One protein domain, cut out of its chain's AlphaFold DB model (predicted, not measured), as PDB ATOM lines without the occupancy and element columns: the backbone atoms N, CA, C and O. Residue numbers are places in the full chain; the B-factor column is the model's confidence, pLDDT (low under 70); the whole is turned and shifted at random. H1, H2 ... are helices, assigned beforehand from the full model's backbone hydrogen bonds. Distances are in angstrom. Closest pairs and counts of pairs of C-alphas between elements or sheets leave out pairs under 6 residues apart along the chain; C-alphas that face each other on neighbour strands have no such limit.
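AT A GLANCE: This is residues 98 to 195 of the 495 residues of an uncharacterized protein of Babesia sp. Xinjiang (UniProt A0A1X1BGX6). H4 packs side by side with H3 and part of H2; H1 lies crosswise near H2, and H5 packs on H3 and H6. The all-helix printed part has 98 residues with six named helices, H1 to H6. It is compact, radius of gyration of the C-alphas 13.8 A, spans 38 by 32 by 21 A.

HOW THE PARTS SIT: H1, residues 98 to 107, is near H2, residues 116 to 134. With residues 125 to 132 alone H2 touches H4, residues 158 to 168; the closest C-alphas, 132 and 165, are 6.6 A apart. H3, residues 139 to 151, makes a hairpin with H4. H5, residues 174 to 180, touches H6, residues 185 to 193; the closest C-alphas, 180 and 187, are 5.1 A apart. Every O i to N i+4 pair is within hydrogen-bond range in H1, H3 and H6.

IN THESE COORDINATES: H1 begins at C-alpha (13.507, 9.901, 96.524) and H6 ends at (11.046, 25.761, 78.743); H2, 24.9 A, has a kink near residue 123.

THE WHOLE: The printed part has no cut; 31 residues, among them 98 to 125, have pLDDT under 70.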
ATOM      1  N   ALA A  98      14.602  10.687  97.080       42.84
ATOM      2  CA  ALA A  98      13.507   9.901  96.524       42.84
ATOM      3  C   ALA A  98      12.720   9.144  97.613       42.84
ATOM      4  O   ALA A  98      11.490   9.074  97.554       42.84
ATOM      5  N   LYS A  99      13.401   8.683  98.672       46.25
ATOM      6  CA  LYS A  99      12.754   8.120  99.868       46.25
ATOM      7  C   LYS A  99      11.862   9.143 100.586       46.25
ATOM      8  O   LYS A  99      10.703   8.848 100.872       46.25
ATOM      9  N   ALA A 100      12.369  10.355 100.824       47.09
ATOM     10  CA  ALA A 100      11.616  11.418 101.495       47.09
ATOM     11  C   ALA A 100      10.341  11.814 100.727       47.09
ATOM     12  O   ALA A 100       9.307  12.090 101.334       47.09
ATOM     13  N   ILE A 101      10.401  11.801  99.393       49.78
ATOM     14  CA  ILE A 101       9.244  12.076  98.540       49.78
ATOM     15  C   ILE A 101       8.187  10.975  98.691       49.78
ATOM     16  O   ILE A 101       7.027  11.293  98.926       49.78
ATOM     17  N   VAL A 102       8.558   9.694  98.628       50.41
ATOM     18  CA  VAL A 102       7.607   8.573  98.784       50.41
ATOM     19  C   VAL A 102       6.929   8.561 100.153       50.41
ATOM     20  O   VAL A 102       5.721   8.323 100.238       50.41
ATOM     21  N   ASP A 103       7.668   8.848 101.221       47.50
ATOM     22  CA  ASP A 103       7.108   8.876 102.575       47.50
ATOM     23  C   ASP A 103       6.082  10.012 102.738       47.50
ATOM     24  O   ASP A 103       5.007   9.814 103.311       47.50
ATOM     25  N   LEU A 104       6.341  11.172 102.127       48.06
ATOM     26  CA  LEU A 104       5.405  12.300 102.098       48.06
ATOM     27  C   LEU A 104       4.124  11.978 101.308       48.06
ATOM     28  O   LEU A 104       3.047  12.480 101.626       48.06
ATOM     29  N   LEU A 105       4.212  11.113 100.299       48.91
ATOM     30  CA  LEU A 105       3.071  10.683  99.485       48.91
ATOM     31  C   LEU A 105       2.192   9.659 100.200       48.91
ATOM     32  O   LEU A 105       0.965   9.762 100.141       48.91
ATOM     33  N   LYS A 106       2.802   8.725 100.936       53.44
ATOM     34  CA  LYS A 106       2.075   7.783 101.800       53.44
ATOM     35  C   LYS A 106       1.294   8.515 102.892       53.44
ATOM     36  O   LYS A 106       0.133   8.192 103.123       53.44
ATOM     37  N   LEU A 107       1.897   9.538 103.503       47.03
ATOM     38  CA  LEU A 107       1.239  10.382 104.510       47.03
ATOM     39  C   LEU A 107       0.030  11.157 103.960       47.03
ATOM     40  O   LEU A 107      -0.879  11.476 104.719       47.03
ATOM     41  N   ASN A 108      -0.006  11.423 102.651       46.03
ATOM     42  CA  ASN A 108      -1.107  12.121 101.977       46.03
ATOM     43  C   ASN A 108      -2.136  11.174 101.323       46.03
ATOM     44  O   ASN A 108      -2.979  11.631 100.554       46.03
ATOM     45  N   GLY A 109      -2.090   9.867 101.607       48.84
ATOM     46  CA  GLY A 109      -3.110   8.911 101.150       48.84
ATOM     47  C   GLY A 109      -3.014   8.508  99.674       48.84
ATOM     48  O   GLY A 109      -3.997   8.052  99.093       48.84
ATOM     49  N   VAL A 110      -1.843   8.667  99.053       49.69
ATOM     50  CA  VAL A 110      -1.612   8.285  97.651       49.69
ATOM     51  C   VAL A 110      -1.581   6.766  97.509       49.69
ATOM     52  O   VAL A 110      -0.855   6.081  98.231       49.69
ATOM     53  N   THR A 111      -2.349   6.222  96.562       51.44
ATOM     54  CA  THR A 111      -2.449   4.771  96.355       51.44
ATOM     55  C   THR A 111      -1.202   4.191  95.670       51.44
ATOM     56  O   THR A 111      -0.508   4.857  94.905       51.44
ATOM     57  N   ALA A 112      -0.915   2.909  95.924       46.59
ATOM     58  CA  ALA A 112       0.330   2.235  95.526       46.59
ATOM     59  C   ALA A 112       0.534   2.042  94.002       46.59
ATOM     60  O   ALA A 112       1.584   1.562  93.583       46.59
ATOM     61  N   ASN A 113      -0.444   2.426  93.175       49.53
ATOM     62  CA  ASN A 113      -0.441   2.229  91.719       49.53
ATOM     63  C   ASN A 113      -0.490   3.545  90.926       49.53
ATOM     64  O   ASN A 113      -0.776   3.544  89.730       49.53
ATOM     65  N   VAL A 114      -0.237   4.677  91.582       48.25
ATOM     66  CA  VAL A 114      -0.208   5.986  90.928       48.25
ATOM     67  C   VAL A 114       1.182   6.210  90.329       48.25
ATOM     68  O   VAL A 114       2.196   6.040  91.005       48.25
ATOM     69  N   THR A 115       1.251   6.567  89.045       52.59
ATOM     70  CA  THR A 115       2.540   6.850  88.390       52.59
ATOM     71  C   THR A 115       3.202   8.077  89.016       52.59
ATOM     72  O   THR A 115       2.509   9.000  89.441       52.59
ATOM     73  N   TYR A 116       4.539   8.135  89.024       52.59
ATOM     74  CA  TYR A 116       5.292   9.294  89.530       52.59
ATOM     75  C   TYR A 116       4.756  10.627  88.984       52.59
ATOM     76  O   TYR A 116       4.538  11.571  89.739       52.59
ATOM     77  N   LYS A 117       4.450  10.669  87.683       53.19
ATOM     78  CA  LYS A 117       3.881  11.833  86.997       53.19
ATOM     79  C   LYS A 117       2.520  12.251  87.561       53.19
ATOM     80  O   LYS A 117       2.277  13.433  87.785       53.19
ATOM     81  N   GLU A 118       1.636  11.289  87.801       56.19
ATOM     82  CA  GLU A 118       0.290  11.518  88.335       56.19
ATOM     83  C   GLU A 118       0.356  11.990  89.796       56.19
ATOM     84  O   GLU A 118      -0.308  12.958  90.171       56.19
ATOM     85  N   VAL A 119       1.239  11.386  90.597       56.56
ATOM     86  CA  VAL A 119       1.494  11.808  91.978       56.56
ATOM     87  C   VAL A 119       2.069  13.225  92.037       56.56
ATOM     88  O   VAL A 119       1.621  14.066  92.826       56.56
ATOM     89  N   PHE A 120       3.051  13.510  91.185       61.62
ATOM     90  CA  PHE A 120       3.667  14.819  91.120       61.62
ATOM     91  C   PHE A 120       2.646  15.880  90.720       61.62
ATOM     92  O   PHE A 120       2.430  16.839  91.459       61.62
ATOM     93  N   ARG A 121       1.951  15.679  89.597       64.19
ATOM     94  CA  ARG A 121       0.972  16.635  89.070       64.19
ATOM     95  C   ARG A 121      -0.152  16.910  90.062       64.19
ATOM     96  O   ARG A 121      -0.532  18.062  90.273       64.19
ATOM     97  N   ASN A 122      -0.697  15.860  90.669       63.38
ATOM     98  CA  ASN A 122      -1.914  16.009  91.449       63.38
ATOM     99  C   ASN A 122      -1.632  16.490  92.873       63.38
ATOM    100  O   ASN A 122      -2.550  17.052  93.480       63.38
ATOM    101  N   HIS A 123      -0.437  16.245  93.427       61.66
ATOM    102  CA  HIS A 123      -0.151  16.475  94.851       61.66
ATOM    103  C   HIS A 123       1.128  17.298  95.079       61.66
ATOM    104  O   HIS A 123       1.037  18.418  95.588       61.66
ATOM    105  N   LEU A 124       2.310  16.806  94.683       61.97
ATOM    106  CA  LEU A 124       3.584  17.485  94.996       61.97
ATOM    107  C   LEU A 124       3.721  18.834  94.293       61.97
ATOM    108  O   LEU A 124       4.117  19.809  94.922       61.97
ATOM    109  N   GLY A 125       3.339  18.917  93.021       66.56
ATOM    110  CA  GLY A 125       3.382  20.149  92.243       66.56
ATOM    111  C   GLY A 125       2.513  21.244  92.858       66.56
ATOM    112  O   GLY A 125       2.943  22.392  92.937       66.56
ATOM    113  N   LYS A 126       1.333  20.893  93.393       73.50
ATOM    114  CA  LYS A 126       0.448  21.842  94.096       73.50
ATOM    115  C   LYS A 126       1.052  22.320  95.417       73.50
ATOM    116  O   LYS A 126       1.004  23.515  95.715       73.50
ATOM    117  N   LEU A 127       1.637  21.406  96.194       68.50
ATOM    118  CA  LEU A 127       2.317  21.734  97.450       68.50
ATOM    119  C   LEU A 127       3.522  22.649  97.208       68.50
ATOM    120  O   LEU A 127       3.627  23.700  97.838       68.50
ATOM    121  N   LEU A 128       4.380  22.296  96.249       70.62
ATOM    122  CA  LEU A 128       5.545  23.089  95.857       70.62
ATOM    123  C   LEU A 128       5.127  24.460  95.322       70.62
ATOM    124  O   LEU A 128       5.633  25.468  95.800       70.62
ATOM    125  N   SER A 129       4.130  24.530  94.439       76.75
ATOM    126  CA  SER A 129       3.587  25.811  93.958       76.75
ATOM    127  C   SER A 129       3.087  26.695  95.107       76.75
ATOM    128  O   SER A 129       3.297  27.906  95.113       76.75
ATOM    129  N   THR A 130       2.441  26.099  96.114       76.75
ATOM    130  CA  THR A 130       1.970  26.828  97.303       76.75
ATOM    131  C   THR A 130       3.141  27.329  98.150       76.75
ATOM    132  O   THR A 130       3.103  28.462  98.626       76.75
ATOM    133  N   LEU A 131       4.195  26.526  98.309       74.19
ATOM    134  CA  LEU A 131       5.428  26.933  98.990       74.19
ATOM    135  C   LEU A 131       6.126  28.087  98.256       74.19
ATOM    136  O   LEU A 131       6.495  29.064  98.896       74.19
ATOM    137  N   ILE A 132       6.223  28.033  96.925       79.56
ATOM    138  CA  ILE A 132       6.804  29.102  96.091       79.56
ATOM    139  C   ILE A 132       6.011  30.410  96.220       79.56
ATOM    140  O   ILE A 132       6.577  31.503  96.182       79.56
ATOM    141  N   LYS A 133       4.684  30.324  96.366       84.12
ATOM    142  CA  LYS A 133       3.831  31.498  96.609       84.12
ATOM    143  C   LYS A 133       4.027  32.068  98.014       84.12
ATOM    144  O   LYS A 133       4.142  33.277  98.146       84.12
ATOM    145  N   LYS A 134       4.105  31.217  99.042       80.31
ATOM    146  CA  LYS A 134       4.307  31.647 100.439       80.31
ATOM    147  C   LYS A 134       5.693  32.233 100.702       80.31
ATOM    148  O   LYS A 134       5.825  33.087 101.567       80.31
ATOM    149  N   SER A 135       6.704  31.768  99.977       81.00
ATOM    150  CA  SER A 135       8.091  32.221 100.120       81.00
ATOM    151  C   SER A 135       8.479  33.297  99.102       81.00
ATOM    152  O   SER A 135       9.664  33.535  98.927       81.00
ATOM    153  N   ALA A 136       7.523  33.915  98.396       79.12
ATOM    154  CA  ALA A 136       7.814  34.802  97.264       79.12
ATOM    155  C   ALA A 136       8.763  35.963  97.610       79.12
ATOM    156  O   ALA A 136       9.605  36.304  96.786       79.12
ATOM    157  N   ASP A 137       8.656  36.497  98.827       83.88
ATOM    158  CA  ASP A 137       9.434  37.652  99.289       83.88
ATOM    159  C   ASP A 137      10.644  37.252 100.155       83.88
ATOM    160  O   ASP A 137      11.382  38.105 100.644       83.88
ATOM    161  N   ASP A 138      10.866  35.949 100.363       87.69
ATOM    162  CA  ASP A 138      11.920  35.421 101.231       87.69
ATOM    163  C   ASP A 138      13.034  34.785 100.391       87.69
ATOM    164  O   ASP A 138      12.979  33.613  99.996       87.69
ATOM    165  N   LYS A 139      14.063  35.592 100.107       87.44
ATOM    166  CA  LYS A 139      15.204  35.208  99.267       87.44
ATOM    167  C   LYS A 139      15.935  33.974  99.798       87.44
ATOM    168  O   LYS A 139      16.335  33.123  99.000       87.44
ATOM    169  N   ASP A 140      16.086  33.841 101.113       86.38
ATOM    170  CA  ASP A 140      16.813  32.725 101.721       86.38
ATOM    171  C   ASP A 140      16.017  31.425 101.586       86.38
ATOM    172  O   ASP A 140      16.562  30.393 101.176       86.38
ATOM    173  N   LYS A 141      14.697  31.476 101.816       82.44
ATOM    174  CA  LYS A 141      13.817  30.320 101.582       82.44
ATOM    175  C   LYS A 141      13.762  29.918 100.112       82.44
ATOM    176  O   LYS A 141      13.770  28.720  99.827       82.44
ATOM    177  N   LEU A 142      13.706  30.876  99.185       85.00
ATOM    178  CA  LEU A 142      13.738  30.587  97.746       85.00
ATOM    179  C   LEU A 142      15.076  29.971  97.326       85.00
ATOM    180  O   LEU A 142      15.086  29.018  96.550       85.00
ATOM    181  N   THR A 143      16.189  30.447  97.883       86.44
ATOM    182  CA  THR A 143      17.525  29.897  97.609       86.44
ATOM    183  C   THR A 143      17.651  28.464  98.128       86.44
ATOM    184  O   THR A 143      18.060  27.579  97.377       86.44
ATOM    185  N   ALA A 144      17.217  28.195  99.363       77.75
ATOM    186  CA  ALA A 144      17.207  26.843  99.927       77.75
ATOM    187  C   ALA A 144      16.264  25.893  99.164       77.75
ATOM    188  O   ALA A 144      16.531  24.695  99.034       77.75
ATOM    189  N   LEU A 145      15.144  26.408  98.645       78.69
ATOM    190  CA  LEU A 145      14.239  25.636  97.797       78.69
ATOM    191  C   LEU A 145      14.891  25.310  96.445       78.69
ATOM    192  O   LEU A 145      14.849  24.155  96.023       78.69
ATOM    193  N   ALA A 146      15.539  26.289  95.808       82.75
ATOM    194  CA  ALA A 146      16.291  26.089  94.572       82.75
ATOM    195  C   ALA A 146      17.404  25.046  94.749       82.75
ATOM    196  O   ALA A 146      17.569  24.185  93.888       82.75
ATOM    197  N   GLU A 147      18.118  25.065  95.878       79.69
ATOM    198  CA  GLU A 147      19.151  24.075  96.213       79.69
ATOM    199  C   GLU A 147      18.593  22.648  96.251       79.69
ATOM    200  O   GLU A 147      19.140  21.730  95.637       79.69
ATOM    201  N   LYS A 148      17.439  22.451  96.895       73.44
ATOM    202  CA  LYS A 148      16.780  21.137  96.932       73.44
ATOM    203  C   LYS A 148      16.269  20.712  95.557       73.44
ATOM    204  O   LYS A 148      16.391  19.547  95.186       73.44
ATOM    205  N   MET A 149      15.701  21.638  94.789       74.69
ATOM    206  CA  MET A 149      15.141  21.344  93.467       74.69
ATOM    207  C   MET A 149      16.224  21.058  92.425       74.69
ATOM    208  O   MET A 149      16.044  20.165  91.599       74.69
ATOM    209  N   ILE A 150      17.379  21.725  92.502       78.75
ATOM    210  CA  ILE A 150      18.500  21.476  91.590       78.75
ATOM    211  C   ILE A 150      19.129  20.091  91.804       78.75
ATOM    212  O   ILE A 150      19.707  19.511  90.880       78.75
ATOM    213  N   ALA A 151      19.004  19.503  93.000       70.19
ATOM    214  CA  ALA A 151      19.413  18.121  93.241       70.19
ATOM    215  C   ALA A 151      18.602  17.146  92.369       70.19
ATOM    216  O   ALA A 151      19.148  16.163  91.880       70.19
ATOM    217  N   MET A 152      17.344  17.493  92.081       68.12
ATOM    218  CA  MET A 152      16.406  16.731  91.254       68.12
ATOM    219  C   MET A 152      16.312  17.250  89.811       68.12
ATOM    220  O   MET A 152      15.344  16.960  89.119       68.12
ATOM    221  N   PHE A 153      17.297  18.017  89.336       75.06
ATOM    222  CA  PHE A 153      17.234  18.715  88.044       75.06
ATOM    223  C   PHE A 153      16.974  17.809  86.823       75.06
ATOM    224  O   PHE A 153      16.422  18.260  85.821       75.06
ATOM    225  N   GLN A 154      17.342  16.528  86.911       69.50
ATOM    226  CA  GLN A 154      17.092  15.533  85.862       69.50
ATOM    227  C   GLN A 154      15.608  15.148  85.730       69.50
ATOM    228  O   GLN A 154      15.208  14.581  84.716       69.50
ATOM    229  N   VAL A 155      14.787  15.454  86.737       71.62
ATOM    230  CA  VAL A 155      13.344  15.215  86.722       71.62
ATOM    231  C   VAL A 155      12.658  16.341  85.954       71.62
ATOM    232  O   VAL A 155      12.558  17.471  86.434       71.62
ATOM    233  N   THR A 156      12.126  16.016  84.780       72.94
ATOM    234  CA  THR A 156      11.480  16.968  83.866       72.94
ATOM    235  C   THR A 156      10.340  17.757  84.507       72.94
ATOM    236  O   THR A 156      10.186  18.944  84.247       72.94
ATOM    237  N   GLU A 157       9.569  17.139  85.397       71.06
ATOM    238  CA  GLU A 157       8.419  17.756  86.055       71.06
ATOM    239  C   GLU A 157       8.815  18.792  87.123       71.06
ATOM    240  O   GLU A 157       8.026  19.685  87.431       71.06
ATOM    241  N   ILE A 158      10.036  18.710  87.669       74.00
ATOM    242  CA  ILE A 158      10.572  19.695  88.625       74.00
ATOM    243  C   ILE A 158      11.012  20.972  87.905       74.00
ATOM    244  O   ILE A 158      10.944  22.056  88.485       74.00
ATOM    245  N   GLN A 159      11.456  20.860  86.653       82.38
ATOM    246  CA  GLN A 159      12.084  21.953  85.918       82.38
ATOM    247  C   GLN A 159      11.200  23.210  85.762       82.38
ATOM    248  O   GLN A 159      11.709  24.292  86.054       82.38
ATOM    249  N   PRO A 160       9.894  23.124  85.425       87.19
ATOM    250  CA  PRO A 160       9.022  24.303  85.401       87.19
ATOM    251  C   PRO A 160       8.934  25.012  86.759       87.19
ATOM    252  O   PRO A 160       9.058  26.228  86.839       87.19
ATOM    253  N   LEU A 161       8.805  24.250  87.851       82.50
ATOM    254  CA  LEU A 161       8.723  24.821  89.198       82.50
ATOM    255  C   LEU A 161      10.059  25.438  89.634       82.50
ATOM    256  O   LEU A 161      10.079  26.437  90.348       82.50
ATOM    257  N   LEU A 162      11.182  24.836  89.230       86.94
ATOM    258  CA  LEU A 162      12.503  25.414  89.459       86.94
ATOM    259  C   LEU A 162      12.630  26.739  88.702       86.94
ATOM    260  O   LEU A 162      13.151  27.699  89.261       86.94
ATOM    261  N   CYS A 163      12.124  26.807  87.469       93.19
ATOM    262  CA  CYS A 163      12.079  28.048  86.708       93.19
ATOM    263  C   CYS A 163      11.298  29.132  87.462       93.19
ATOM    264  O   CYS A 163      11.826  30.226  87.627       93.19
ATOM    265  N   ASP A 164      10.121  28.818  88.012       89.19
ATOM    266  CA  ASP A 164       9.330  29.769  88.812       89.19
ATOM    267  C   ASP A 164      10.094  30.296  90.040       89.19
ATOM    268  O   ASP A 164       9.976  31.467  90.404       89.19
ATOM    269  N   VAL A 165      10.887  29.443  90.699       89.06
ATOM    270  CA  VAL A 165      11.737  29.850  91.831       89.06
ATOM    271  C   VAL A 165      12.862  30.775  91.366       89.06
ATOM    272  O   VAL A 165      13.079  31.826  91.968       89.06
ATOM    273  N   LEU A 166      13.574  30.397  90.302       93.38
ATOM    274  CA  LEU A 166      14.702  31.167  89.768       93.38
ATOM    275  C   LEU A 166      14.268  32.502  89.150       93.38
ATOM    276  O   LEU A 166      15.050  33.455  89.142       93.38
ATOM    277  N   ASP A 167      13.040  32.591  88.644       91.81
ATOM    278  CA  ASP A 167      12.481  33.826  88.097       91.81
ATOM    279  C   ASP A 167      12.310  34.882  89.199       91.81
ATOM    280  O   ASP A 167      12.695  36.036  89.009       91.81
ATOM    281  N   LYS A 168      11.857  34.454  90.389       89.56
ATOM    282  CA  LYS A 168      11.659  35.306  91.575       89.56
ATOM    283  C   LYS A 168      12.945  35.726  92.283       89.56
ATOM    284  O   LYS A 168      12.955  36.735  92.985       89.56
ATOM    285  N   LEU A 169      14.021  34.958  92.149       88.19
ATOM    286  CA  LEU A 169      15.323  35.347  92.691       88.19
ATOM    287  C   LEU A 169      15.912  36.490  91.859       88.19
ATOM    288  O   LEU A 169      15.783  36.481  90.643       88.19
ATOM    289  N   GLY A 170      16.603  37.450  92.479       84.25
ATOM    290  CA  GLY A 170      17.321  38.493  91.724       84.25
ATOM    291  C   GLY A 170      18.345  37.889  90.755       84.25
ATOM    292  O   GLY A 170      18.266  38.118  89.551       84.25
ATOM    293  N   ASP A 171      19.195  37.002  91.277       86.44
ATOM    294  CA  ASP A 171      20.211  36.259  90.527       86.44
ATOM    295  C   ASP A 171      20.050  34.749  90.714       86.44
ATOM    296  O   ASP A 171      19.552  34.279  91.741       86.44
ATOM    297  N   ILE A 172      20.517  33.977  89.730       89.56
ATOM    298  CA  ILE A 172      20.574  32.517  89.832       89.56
ATOM    299  C   ILE A 172      21.751  32.131  90.743       89.56
ATOM    300  O   ILE A 172      22.887  32.523  90.466       89.56
ATOM    301  N   PRO A 173      21.529  31.330  91.801       88.81
ATOM    302  CA  PRO A 173      22.607  30.890  92.680       88.81
ATOM    303  C   PRO A 173      23.704  30.103  91.934       88.81
ATOM    304  O   PRO A 173      23.375  29.299  91.056       88.81
ATOM    305  N   PRO A 174      24.995  30.230  92.307       87.12
ATOM    306  CA  PRO A 174      26.101  29.586  91.584       87.12
ATOM    307  C   PRO A 174      25.981  28.060  91.458       87.12
ATOM    308  O   PRO A 174      26.262  27.501  90.399       87.12
ATOM    309  N   PHE A 175      25.495  27.382  92.506       83.50
ATOM    310  CA  PHE A 175      25.264  25.932  92.483       83.50
ATOM    311  C   PHE A 175      24.225  25.519  91.429       83.50
ATOM    312  O   PHE A 175      24.302  24.421  90.877       83.50
ATOM    313  N   ALA A 176      23.246  26.388  91.159       87.12
ATOM    314  CA  ALA A 176      22.225  26.162  90.149       87.12
ATOM    315  C   ALA A 176      22.793  26.463  88.767       87.12
ATOM    316  O   ALA A 176      22.693  25.618  87.881       87.12
ATOM    317  N   MET A 177      23.475  27.602  88.618       90.38
ATOM    318  CA  MET A 177      24.092  28.013  87.356       90.38
ATOM    319  C   MET A 177      25.013  26.930  86.777       90.38
ATOM    320  O   MET A 177      24.885  26.590  85.605       90.38
ATOM    321  N   ALA A 178      25.861  26.309  87.605       82.94
ATOM    322  CA  ALA A 178      26.761  25.242  87.160       82.94
ATOM    323  C   ALA A 178      26.026  24.047  86.519       82.94
ATOM    324  O   ALA A 178      26.513  23.474  85.548       82.94
ATOM    325  N   LYS A 179      24.838  23.677  87.024       82.75
ATOM    326  CA  LYS A 179      24.025  22.610  86.415       82.75
ATOM    327  C   LYS A 179      23.281  23.077  85.165       82.75
ATOM    328  O   LYS A 179      23.127  22.289  84.236       82.75
ATOM    329  N   LEU A 180      22.820  24.329  85.141       89.44
ATOM    330  CA  LEU A 180      22.087  24.917  84.011       89.44
ATOM    331  C   LEU A 180      22.973  25.150  82.778       89.44
ATOM    332  O   LEU A 180      22.476  25.114  81.653       89.44
ATOM    333  N   LEU A 181      24.269  25.380  82.992       85.44
ATOM    334  CA  LEU A 181      25.276  25.527  81.938       85.44
ATOM    335  C   LEU A 181      25.924  24.199  81.522       85.44
ATOM    336  O   LEU A 181      26.739  24.181  80.609       85.44
ATOM    337  N   GLY A 182      25.587  23.085  82.176       77.31
ATOM    338  CA  GLY A 182      26.154  21.787  81.824       77.31
ATOM    339  C   GLY A 182      25.663  21.284  80.462       77.31
ATOM    340  O   GLY A 182      24.486  21.420  80.135       77.31
ATOM    341  N   ASN A 183      26.532  20.601  79.714       78.19
ATOM    342  CA  ASN A 183      26.197  19.953  78.438       78.19
ATOM    343  C   ASN A 183      25.395  18.658  78.660       78.19
ATOM    344  O   ASN A 183      25.885  17.548  78.456       78.19
ATOM    345  N   THR A 184      24.162  18.792  79.147       79.69
ATOM    346  CA  THR A 184      23.250  17.674  79.431       79.69
ATOM    347  C   THR A 184      21.891  17.910  78.786       79.69
ATOM    348  O   THR A 184      21.427  19.046  78.707       79.69
ATOM    349  N   SER A 185      21.197  16.836  78.404       78.75
ATOM    350  CA  SER A 185      19.840  16.926  77.843       78.75
ATOM    351  C   SER A 185      18.856  17.640  78.776       78.75
ATOM    352  O   SER A 185      17.990  18.376  78.314       78.75
ATOM    353  N   SER A 186      19.012  17.480  80.095       78.12
ATOM    354  CA  SER A 186      18.203  18.177  81.099       78.12
ATOM    355  C   SER A 186      18.434  19.689  81.102       78.12
ATOM    356  O   SER A 186      17.477  20.429  81.310       78.12
ATOM    357  N   ALA A 187      19.670  20.146  80.876       84.12
ATOM    358  CA  ALA A 187      20.005  21.567  80.797       84.12
ATOM    359  C   ALA A 187      19.494  22.210  79.504       84.12
ATOM    360  O   ALA A 187      18.985  23.331  79.545       84.12
ATOM    361  N   THR A 188      19.571  21.490  78.381       86.69
ATOM    362  CA  THR A 188      18.957  21.909  77.113       86.69
ATOM    363  C   THR A 188      17.444  22.032  77.265       86.69
ATOM    364  O   THR A 188      16.906  23.117  77.077       86.69
ATOM    365  N   HIS A 189      16.775  20.979  77.750       88.06
ATOM    366  CA  HIS A 189      15.325  20.998  77.968       88.06
ATOM    367  C   HIS A 189      14.892  22.109  78.935       88.06
ATOM    368  O   HIS A 189      13.912  22.802  78.672       88.06
ATOM    369  N   PHE A 190      15.621  22.314  80.041       92.31
ATOM    370  CA  PHE A 190      15.325  23.408  80.969       92.31
ATOM    371  C   PHE A 190      15.424  24.764  80.275       92.31
ATOM    372  O   PHE A 190      14.549  25.608  80.465       92.31
ATOM    373  N   PHE A 191      16.484  24.981  79.491       93.88
ATOM    374  CA  PHE A 191      16.656  26.227  78.759       93.88
ATOM    375  C   PHE A 191      15.484  26.458  77.808       93.88
ATOM    376  O   PHE A 191      14.941  27.554  77.820       93.88
ATOM    377  N   ASP A 192      15.015  25.443  77.083       91.38
ATOM    378  CA  ASP A 192      13.892  25.581  76.148       91.38
ATOM    379  C   ASP A 192      12.608  26.057  76.841       91.38
ATOM    380  O   ASP A 192      11.968  27.008  76.373       91.38
ATOM    381  N   ILE A 193      12.277  25.460  77.993       92.12
ATOM    382  CA  ILE A 193      11.046  25.761  78.743       92.12
ATOM    383  C   ILE A 193      11.149  26.985  79.663       92.12
ATOM    384  O   ILE A 193      10.131  27.432  80.194       92.12
ATOM    385  N   ALA A 194      12.355  27.499  79.910       94.06
ATOM    386  CA  ALA A 194      12.563  28.581  80.862       94.06
ATOM    387  C   ALA A 194      11.899  29.894  80.410       94.06
ATOM    388  O   ALA A 194      11.846  30.219  79.218       94.06
ATOM    389  N   THR A 195      11.445  30.691  81.382       93.75
ATOM    390  CA  THR A 195      10.961  32.057  81.141       93.75
ATOM    391  C   THR A 195      12.076  32.917  80.545       93.75
ATOM    392  O   THR A 195      13.262  32.685  80.786       93.75
TER     393      THR A 195